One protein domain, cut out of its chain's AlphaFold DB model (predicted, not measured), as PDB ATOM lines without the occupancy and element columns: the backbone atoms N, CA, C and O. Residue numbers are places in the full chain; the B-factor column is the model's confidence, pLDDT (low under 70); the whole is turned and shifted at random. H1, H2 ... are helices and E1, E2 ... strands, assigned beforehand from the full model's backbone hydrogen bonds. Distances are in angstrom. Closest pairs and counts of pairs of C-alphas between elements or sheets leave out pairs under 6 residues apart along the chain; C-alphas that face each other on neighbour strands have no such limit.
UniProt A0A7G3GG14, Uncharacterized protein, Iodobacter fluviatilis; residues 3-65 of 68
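Overview. This is residues 3 to 65 of the 68 residues of an uncharacterized protein of Iodobacter fluviatilis (UniProt A0A7G3GG14). A long two-strand hairpin, E3 and E4, makes the long axis of this domain, and its far end is the loop of residues 45 to 57. At the other end is a small head, largely of loops, with E1, the short helix H1 and the short strand E2, which pairs beside the beginning of E3. The printed part has 63 residues, with E1, H1, E2, E3 and E4 in that order along the chain; the sheet runs E2, E3, E4 and is antiparallel throughout. The class is mostly strand, though under half of the residues are in named elements. The whole is loose, with a radius of gyration of the C-alphas of 15.2 A and spans of 48 by 24 by 22 A.

Along the chain. E3, residues 37 to 44, is the longest strand at 21.8 A and begins at C-alpha 37 (-45.852, 2.955, 23.565). E4, residues 58 to 64, measures 19.3 A and ends at C-alpha 64 (-47.536, 6.322, 28.095). E2 is residues 28 to 30, 7.0 A long. H1 is residues 13 to 17, 6.4 A long. E1, residues 10 to 12, is 7.2 A long and begins at C-alpha 10 (-50.444, -6.739, 14.256).

Arrangement. E2, E3 and E4 form a meander, each strand the antiparallel neighbour of the one before; E3 is the inner strand, E2 and E4 are edge strands. E3 and E4 are a hairpin, at 148 degrees between their directions, with N 39 and O 62 at 2.8 A and N 60 and O 41 at 2.8 A, within hydrogen-bond range. E2 and E3 are also a hairpin, at 151 degrees, with N 29 and O 38 at 2.8 A and N 38 and O 29 at 2.9 A. H1 is on the sheet but only grazes it, with its residues 13 to 17; the closest C-alphas of H1 and E2 are those of Phe 16 and Gln 30, 5.0 A apart. In H1 every O i to N i+4 pair is within hydrogen-bond range. E1 and H1 meet only through their link. E1 pairs with no named strand and is apart from E2, E3 and E4; its residues 10 to 11 pair antiparallel with residues 3 to 4.

Size, cuts and confidence. The outline is only just a rod, and the two C-alphas farthest apart, those of Leu 20 and Tyr 51, are 49.5 A from each other. The printed part has no cut. The link from E3 to E4, 13 residues, is long; within it residues 47 to 48 pair antiparallel with residues 54 to 55. The mean pLDDT of the printed part is 85.7, and residues 64 to 65 are under 70.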
ATOM      1  N   ILE A   3     -48.679  -9.698  18.728       83.56
ATOM      2  CA  ILE A   3     -49.126  -8.526  19.483       83.56
ATOM      3  C   ILE A   3     -49.927  -7.630  18.544       83.56
ATOM      4  O   ILE A   3     -49.537  -7.395  17.400       83.56
ATOM      5  N   SER A   4     -51.056  -7.118  19.028       86.44
ATOM      6  CA  SER A   4     -51.895  -6.182  18.288       86.44
ATOM      7  C   SER A   4     -51.924  -4.817  18.966       86.44
ATOM      8  O   SER A   4     -52.073  -4.680  20.181       86.44
ATOM      9  N   CYS A   5     -51.781  -3.772  18.159       86.56
ATOM     10  CA  CYS A   5     -51.961  -2.397  18.587       86.56
ATOM     11  C   CYS A   5     -53.390  -1.929  18.293       86.56
ATOM     12  O   CYS A   5     -54.000  -2.317  17.296       86.56
ATOM     13  N   LYS A   6     -53.895  -0.977  19.087       85.06
ATOM     14  CA  LYS A   6     -55.188  -0.311  18.846       85.06
ATOM     15  C   LYS A   6     -55.282   0.418  17.496       85.06
ATOM     16  O   LYS A   6     -56.381   0.765  17.088       85.06
ATOM     17  N   CYS A   7     -54.166   0.671  16.809       85.06
ATOM     18  CA  CYS A   7     -54.166   1.232  15.452       85.06
ATOM     19  C   CYS A   7     -54.455   0.190  14.350       85.06
ATOM     20  O   CYS A   7     -54.389   0.522  13.168       85.06
ATOM     21  N   GLY A   8     -54.713  -1.071  14.720       85.62
ATOM     22  CA  GLY A   8     -54.972  -2.174  13.791       85.62
ATOM     23  C   GLY A   8     -53.712  -2.849  13.246       85.62
ATOM     24  O   GLY A   8     -53.816  -3.760  12.435       85.62
ATOM     25  N   HIS A   9     -52.518  -2.426  13.672       88.25
ATOM     26  CA  HIS A   9     -51.282  -3.123  13.331       88.25
ATOM     27  C   HIS A   9     -51.097  -4.358  14.216       88.25
ATOM     28  O   HIS A   9     -51.137  -4.241  15.443       88.25
ATOM     29  N   CYS A  10     -50.867  -5.512  13.596       87.94
ATOM     30  CA  CYS A  10     -50.444  -6.739  14.256       87.94
ATOM     31  C   CYS A  10     -49.091  -7.182  13.695       87.94
ATOM     32  O   CYS A  10     -48.861  -7.107  12.488       87.94
ATOM     33  N   ALA A  11     -48.202  -7.600  14.584       86.94
ATOM     34  CA  ALA A  11     -46.875  -8.100  14.246       86.94
ATOM     35  C   ALA A  11     -46.370  -9.013  15.371       86.94
ATOM     36  O   ALA A  11     -47.045  -9.205  16.393       86.94
ATOM     37  N   ASP A  12     -45.194  -9.595  15.177       88.44
ATOM     38  CA  ASP A  12     -44.549 -10.416  16.190       88.44
ATOM     39  C   ASP A  12     -44.018  -9.572  17.352       88.44
ATOM     40  O   ASP A  12     -43.833  -8.360  17.255       88.44
ATOM     41  N   PHE A  13     -43.780 -10.231  18.485       84.38
ATOM     42  CA  PHE A  13     -43.255  -9.594  19.693       84.38
ATOM     43  C   PHE A  13     -42.012  -8.734  19.418       84.38
ATOM     44  O   PHE A  13     -41.929  -7.610  19.906       84.38
ATOM     45  N   GLU A  14     -41.084  -9.241  18.599       86.00
ATOM     46  CA  GLU A  14     -39.826  -8.558  18.291       86.00
ATOM     47  C   GLU A  14     -40.024  -7.194  17.625       86.00
ATOM     48  O   GLU A  14     -39.276  -6.266  17.932       86.00
ATOM     49  N   ASP A  15     -41.034  -7.047  16.764       86.06
ATOM     50  CA  ASP A  15     -41.361  -5.776  16.108       86.06
ATOM     51  C   ASP A  15     -41.809  -4.712  17.110       86.06
ATOM     52  O   ASP A  15     -41.524  -3.530  16.937       86.06
ATOM     53  N   PHE A  16     -42.485  -5.122  18.187       85.56
ATOM     54  CA  PHE A  16     -42.928  -4.201  19.231       85.56
ATOM     55  C   PHE A  16     -41.862  -3.929  20.291       85.56
ATOM     56  O   PHE A  16     -42.037  -3.008  21.086       85.56
ATOM     57  N   THR A  17     -40.778  -4.705  20.332       86.94
ATOM     58  CA  THR A  17     -39.668  -4.507  21.278       86.94
ATOM     59  C   THR A  17     -38.423  -3.909  20.639       86.94
ATOM     60  O   THR A  17     -37.440  -3.693  21.342       86.94
ATOM     61  N   LYS A  18     -38.429  -3.628  19.333       84.12
ATOM     62  CA  LYS A  18     -37.307  -3.012  18.615       84.12
ATOM     63  C   LYS A  18     -37.614  -1.551  18.278       84.12
ATOM     64  O   LYS A  18     -38.681  -1.217  17.780       84.12
ATOM     65  N   THR A  19     -36.643  -0.680  18.525       75.44
ATOM     66  CA  THR A  19     -36.625   0.730  18.106       75.44
ATOM     67  C   THR A  19     -35.415   0.997  17.217       75.44
ATOM     68  O   THR A  19     -34.485   0.193  17.158       75.44
ATOM     69  N   LEU A  20     -35.386   2.169  16.575       70.62
ATOM     70  CA  LEU A  20     -34.231   2.644  15.800       70.62
ATOM     71  C   LEU A  20     -32.928   2.667  16.619       70.62
ATOM     72  O   LEU A  20     -31.850   2.487  16.065       70.62
ATOM     73  N   THR A  21     -33.029   2.874  17.933       74.19
ATOM     74  CA  THR A  21     -31.892   2.975  18.861       74.19
ATOM     75  C   THR A  21     -31.559   1.661  19.575       74.19
ATOM     76  O   THR A  21     -30.663   1.642  20.414       74.19
ATOM     77  N   GLY A  22     -32.257   0.562  19.263       77.69
ATOM     78  CA  GLY A  22     -32.053  -0.752  19.882       77.69
ATOM     79  C   GLY A  22     -33.318  -1.335  20.514       77.69
ATOM     80  O   GLY A  22     -34.435  -0.947  20.176       77.69
ATOM     81  N   ASN A  23     -33.155  -2.294  21.427       82.94
ATOM     82  CA  ASN A  23     -34.284  -2.962  22.078       82.94
ATOM     83  C   ASN A  23     -34.893  -2.096  23.190       82.94
ATOM     84  O   ASN A  23     -34.171  -1.474  23.969       82.94
ATOM     85  N   LEU A  24     -36.224  -2.098  23.284       83.44
ATOM     86  CA  LEU A  24     -36.940  -1.514  24.411       83.44
ATOM     87  C   LEU A  24     -36.602  -2.255  25.716       83.44
ATOM     88  O   LEU A  24     -36.302  -3.454  25.694       83.44
ATOM     89  N   PRO A  25     -36.681  -1.567  26.869       82.62
ATOM     90  CA  PRO A  25     -36.531  -2.203  28.171       82.62
ATOM     91  C   PRO A  25     -37.533  -3.342  28.371       82.62
ATOM     92  O   PRO A  25     -38.624  -3.345  27.797       82.62
ATOM     93  N   LEU A  26     -37.186  -4.292  29.241       80.81
ATOM     94  CA  LEU A  26     -38.038  -5.443  29.517       80.81
ATOM     95  C   LEU A  26     -39.436  -4.994  29.977       80.81
ATOM     96  O   LEU A  26     -39.573  -4.160  30.872       80.81
ATOM     97  N   GLY A  27     -40.472  -5.549  29.350       79.94
ATOM     98  CA  GLY A  27     -41.860  -5.193  29.633       79.94
ATOM     99  C   GLY A  27     -42.326  -3.889  28.983       79.94
ATOM    100  O   GLY A  27     -43.462  -3.496  29.231       79.94
ATOM    101  N   GLN A  28     -41.514  -3.232  28.152       87.75
ATOM    102  CA  GLN A  28     -41.923  -2.085  27.340       87.75
ATOM    103  C   GLN A  28     -42.110  -2.478  25.876       87.75
ATOM    104  O   GLN A  28     -41.393  -3.315  25.334       87.75
ATOM    105  N   PHE A  29     -43.083  -1.836  25.243       88.06
ATOM    106  CA  PHE A  29     -43.516  -2.114  23.884       88.06
ATOM    107  C   PHE A  29     -43.817  -0.807  23.168       88.06
ATOM    108  O   PHE A  29     -44.409   0.103  23.750       88.06
ATOM    109  N   GLN A  30     -43.472  -0.730  21.892       88.81
ATOM    110  CA  GLN A  30     -43.779   0.404  21.037       88.81
ATOM    111  C   GLN A  30     -44.268  -0.081  19.680       88.81
ATOM    112  O   GLN A  30     -43.660  -0.937  19.052       88.81
ATOM    113  N   CYS A  31     -45.382   0.470  19.204       88.94
ATOM    114  CA  CYS A  31     -45.879   0.153  17.875       88.94
ATOM    115  C   CYS A  31     -45.026   0.844  16.800       88.94
ATOM    116  O   CYS A  31     -45.029   2.079  16.764       88.94
ATOM    117  N   PRO A  32     -44.412   0.102  15.859       85.75
ATOM    118  CA  PRO A  32     -43.595   0.703  14.804       85.75
ATOM    119  C   PRO A  32     -44.422   1.556  13.829       85.75
ATOM    120  O   PRO A  32     -43.912   2.502  13.241       85.75
ATOM    121  N   LYS A  33     -45.725   1.271  13.683       87.38
ATOM    122  CA  LYS A  33     -46.611   1.979  12.744       87.38
ATOM    123  C   LYS A  33     -47.125   3.326  13.259       87.38
ATOM    124  O   LYS A  33     -47.278   4.258  12.481       87.38
ATOM    125  N   CYS A  34     -47.484   3.413  14.542       88.00
ATOM    126  CA  CYS A  34     -48.143   4.603  15.106       88.00
ATOM    127  C   CYS A  34     -47.379   5.247  16.267       88.00
ATOM    128  O   CYS A  34     -47.884   6.181  16.882       88.00
ATOM    129  N   GLY A  35     -46.205   4.715  16.620       84.81
ATOM    130  CA  GLY A  35     -45.350   5.227  17.692       84.81
ATOM    131  C   GLY A  35     -45.897   5.030  19.107       84.81
ATOM    132  O   GLY A  35     -45.209   5.353  20.070       84.81
ATOM    133  N   ARG A  36     -47.116   4.494  19.260       86.44
ATOM    134  CA  ARG A  36     -47.762   4.311  20.562       86.44
ATOM    135  C   ARG A  36     -46.959   3.338  21.415       86.44
ATOM    136  O   ARG A  36     -46.724   2.214  20.978       86.44
ATOM    137  N   ALA A  37     -46.605   3.762  22.621       87.50
ATOM    138  CA  ALA A  37     -45.852   2.955  23.565       87.50
ATOM    139  C   ALA A  37     -46.708   2.554  24.770       87.50
ATOM    140  O   ALA A  37     -47.589   3.293  25.221       87.50
ATOM    141  N   TRP A  38     -46.452   1.363  25.289       88.31
ATOM    142  CA  TRP A  38     -47.044   0.859  26.518       88.31
ATOM    143  C   TRP A  38     -46.051  -0.018  27.261       88.31
ATOM    144  O   TRP A  38     -45.100  -0.547  26.692       88.31
ATOM    145  N   ARG A  39     -46.286  -0.185  28.555       89.19
ATOM    146  CA  ARG A  39     -45.511  -1.067  29.416       89.19
ATOM    147  C   ARG A  39     -46.425  -2.007  30.183       89.19
ATOM    148  O   ARG A  39     -47.548  -1.644  30.528       89.19
ATOM    149  N   LEU A  40     -45.932  -3.201  30.462       86.62
ATOM    150  CA  LEU A  40     -46.528  -4.113  31.423       86.62
ATOM    151  C   LEU A  40     -45.994  -3.756  32.804       86.62
ATOM    152  O   LEU A  40     -44.788  -3.765  33.041       86.62
ATOM    153  N   VAL A  41     -46.904  -3.436  33.708       86.75
ATOM    154  CA  VAL A  41     -46.601  -3.196  35.118       86.75
ATOM    155  C   VAL A  41     -47.356  -4.198  35.964       86.75
ATOM    156  O   VAL A  41     -48.488  -4.570  35.656       86.75
ATOM    157  N   GLN A  42     -46.716  -4.635  37.042       87.12
ATOM    158  CA  GLN A  42     -47.353  -5.487  38.030       87.12
ATOM    159  C   GLN A  42     -48.487  -4.710  38.703       87.12
ATOM    160  O   GLN A  42     -48.275  -3.623  39.236       87.12
ATOM    161  N   ASP A  43     -49.694  -5.260  38.639       88.75
ATOM    162  CA  ASP A  43     -50.880  -4.691  39.272       88.75
ATOM    163  C   ASP A  43     -51.048  -5.237  40.690       88.75
ATOM    164  O   ASP A  43     -51.205  -4.470  41.637       88.75
ATOM    165  N   GLN A  44     -50.926  -6.558  40.851       89.75
ATOM    166  CA  GLN A  44     -50.959  -7.213  42.155       89.75
ATOM    167  C   GLN A  44     -49.759  -8.131  42.318       89.75
ATOM    168  O   GLN A  44     -49.369  -8.855  41.401       89.75
ATOM    169  N   ALA A  45     -49.165  -8.097  43.509       90.75
ATOM    170  CA  ALA A  45     -48.164  -9.075  43.888       90.75
ATOM    171  C   ALA A  45     -48.800 -10.446  44.109       90.75
ATOM    172  O   ALA A  45     -49.975 -10.567  44.474       90.75
ATOM    173  N   ALA A  46     -47.982 -11.479  43.916       93.00
ATOM    174  CA  ALA A  46     -48.357 -12.821  44.305       93.00
ATOM    175  C   ALA A  46     -48.679 -12.835  45.804       93.00
ATOM    176  O   ALA A  46     -47.915 -12.296  46.609       93.00
ATOM    177  N   HIS A  47     -49.795 -13.445  46.178       92.12
ATOM    178  CA  HIS A  47     -50.177 -13.559  47.578       92.12
ATOM    179  C   HIS A  47     -50.862 -14.891  47.852       92.12
ATOM    180  O   HIS A  47     -51.415 -15.535  46.960       92.12
ATOM    181  N   ILE A  48     -50.804 -15.304  49.115       94.81
ATOM    182  CA  ILE A  48     -51.500 -16.487  49.604       94.81
ATOM    183  C   ILE A  48     -52.722 -15.999  50.377       94.81
ATOM    184  O   ILE A  48     -52.608 -15.179  51.289       94.81
ATOM    185  N   SER A  49     -53.904 -16.471  49.993       92.06
ATOM    186  CA  SER A  49     -55.137 -16.173  50.721       92.06
ATOM    187  C   SER A  49     -55.136 -16.846  52.089       92.06
ATOM    188  O   SER A  49     -54.495 -17.872  52.298       92.06
ATOM    189  N   LYS A  50     -55.946 -16.324  53.012       92.31
ATOM    190  CA  LYS A  50     -56.186 -16.920  54.336       92.31
ATOM    191  C   LYS A  50     -56.633 -18.391  54.299       92.31
ATOM    192  O   LYS A  50     -56.512 -19.083  55.298       92.31
ATOM    193  N   TYR A  51     -57.144 -18.859  53.160       94.12
ATOM    194  CA  TYR A  51     -57.545 -20.252  52.938       94.12
ATOM    195  C   TYR A  51     -56.436 -21.127  52.317       94.12
ATOM    196  O   TYR A  51     -56.696 -22.270  51.960       94.12
ATOM    197  N   GLY A  52     -55.217 -20.604  52.152       93.44
ATOM    198  CA  GLY A  52     -54.068 -21.338  51.607       93.44
ATOM    199  C   GLY A  52     -53.958 -21.353  50.078       93.44
ATOM    200  O   GLY A  52     -53.065 -22.001  49.541       93.44
ATOM    201  N   PHE A  53     -54.825 -20.637  49.355       95.38
ATOM    202  CA  PHE A  53     -54.742 -20.546  47.892       95.38
ATOM    203  C   PHE A  53     -53.641 -19.582  47.446       95.38
ATOM    204  O   PHE A  53     -53.584 -18.451  47.931       95.38
ATOM    205  N   TYR A  54     -52.812 -20.013  46.492       94.12
ATOM    206  CA  TYR A  54     -51.816 -19.175  45.826       94.12
ATOM    207  C   TYR A  54     -52.451 -18.399  44.667       94.12
ATOM    208  O   TYR A  54     -53.007 -19.001  43.746       94.12
ATOM    209  N   TYR A  55     -52.327 -17.073  44.697       93.31
ATOM    210  CA  TYR A  55     -52.725 -16.192  43.605       93.31
ATOM    211  C   TYR A  55     -51.466 -15.654  42.916       93.31
ATOM    212  O   TYR A  55     -50.648 -15.009  43.580       93.31
ATOM    213  N   PRO A  56     -51.283 -15.919  41.609       91.94
ATOM    214  CA  PRO A  56     -50.137 -15.419  40.863       91.94
ATOM    215  C   PRO A  56     -50.194 -13.891  40.716       91.94
ATOM    216  O   PRO A  56     -51.274 -13.299  40.807       91.94
ATOM    217  N   PRO A  57     -49.045 -13.238  40.467       91.19
ATOM    218  CA  PRO A  57     -49.016 -11.802  40.255       91.19
ATOM    219  C   PRO A  57     -49.765 -11.455  38.967       91.19
ATOM    220  O   PRO A  57     -49.581 -12.098  37.930       91.19
ATOM    221  N   THR A  58     -50.608 -10.430  39.024       90.06
ATOM    222  CA  THR A  58     -51.318  -9.925  37.848       90.06
ATOM    223  C   THR A  58     -50.549  -8.751  37.256       90.06
ATOM    224  O   THR A  58     -49.921  -7.969  37.972       90.06
ATOM    225  N   VAL A  59     -50.584  -8.619  35.931       87.69
ATOM    226  CA  VAL A  59     -49.981  -7.492  35.209       87.69
ATOM    227  C   VAL A  59     -51.065  -6.697  34.498       87.69
ATOM    228  O   VAL A  59     -52.021  -7.269  33.974       87.69
ATOM    229  N   LYS A  60     -50.906  -5.377  34.453       88.06
ATOM    230  CA  LYS A  60     -51.735  -4.471  33.656       88.06
ATOM    231  C   LYS A  60     -50.893  -3.755  32.612       88.06
ATOM    232  O   LYS A  60     -49.685  -3.582  32.765       88.06
ATOM    233  N   ILE A  61     -51.559  -3.328  31.547       85.12
ATOM    234  CA  ILE A  61     -50.950  -2.516  30.499       85.12
ATOM    235  C   ILE A  61     -51.117  -1.047  30.888       85.12
ATOM    236  O   ILE A  61     -52.242  -0.553  30.962       85.12
ATOM    237  N   GLU A  62     -50.012  -0.339  31.088       84.44
ATOM    238  CA  GLU A  62     -49.994   1.119  31.192       84.44
ATOM    239  C   GLU A  62     -49.505   1.728  29.881       84.44
ATOM    240  O   GLU A  62     -48.422   1.409  29.395       84.44
ATOM    241  N   GLY A  63     -50.308   2.613  29.294       72.50
ATOM    242  CA  GLY A  63     -49.917   3.373  28.110       72.50
ATOM    243  C   GLY A  63     -49.294   4.703  28.512       72.50
ATOM    244  O   GLY A  63     -49.960   5.508  29.159       72.50
ATOM    245  N   ALA A  64     -48.059   4.964  28.083       56.88
ATOM    246  CA  ALA A  64     -47.536   6.322  28.095       56.88
ATOM    247  C   ALA A  64     -48.239   7.087  26.965       56.88
ATOM    248  O   ALA A  64     -48.062   6.779  25.783       56.88
ATOM    249  N   GLN A  65     -49.084   8.058  27.314       48.56
ATOM    250  CA  GLN A  65     -49.474   9.084  26.355       48.56
ATOM    251  C   GLN A  65     -48.206   9.883  26.061       48.56
ATOM    252  O   GLN A  65     -47.747  10.637  26.910       48.56
TER     253      GLN A  65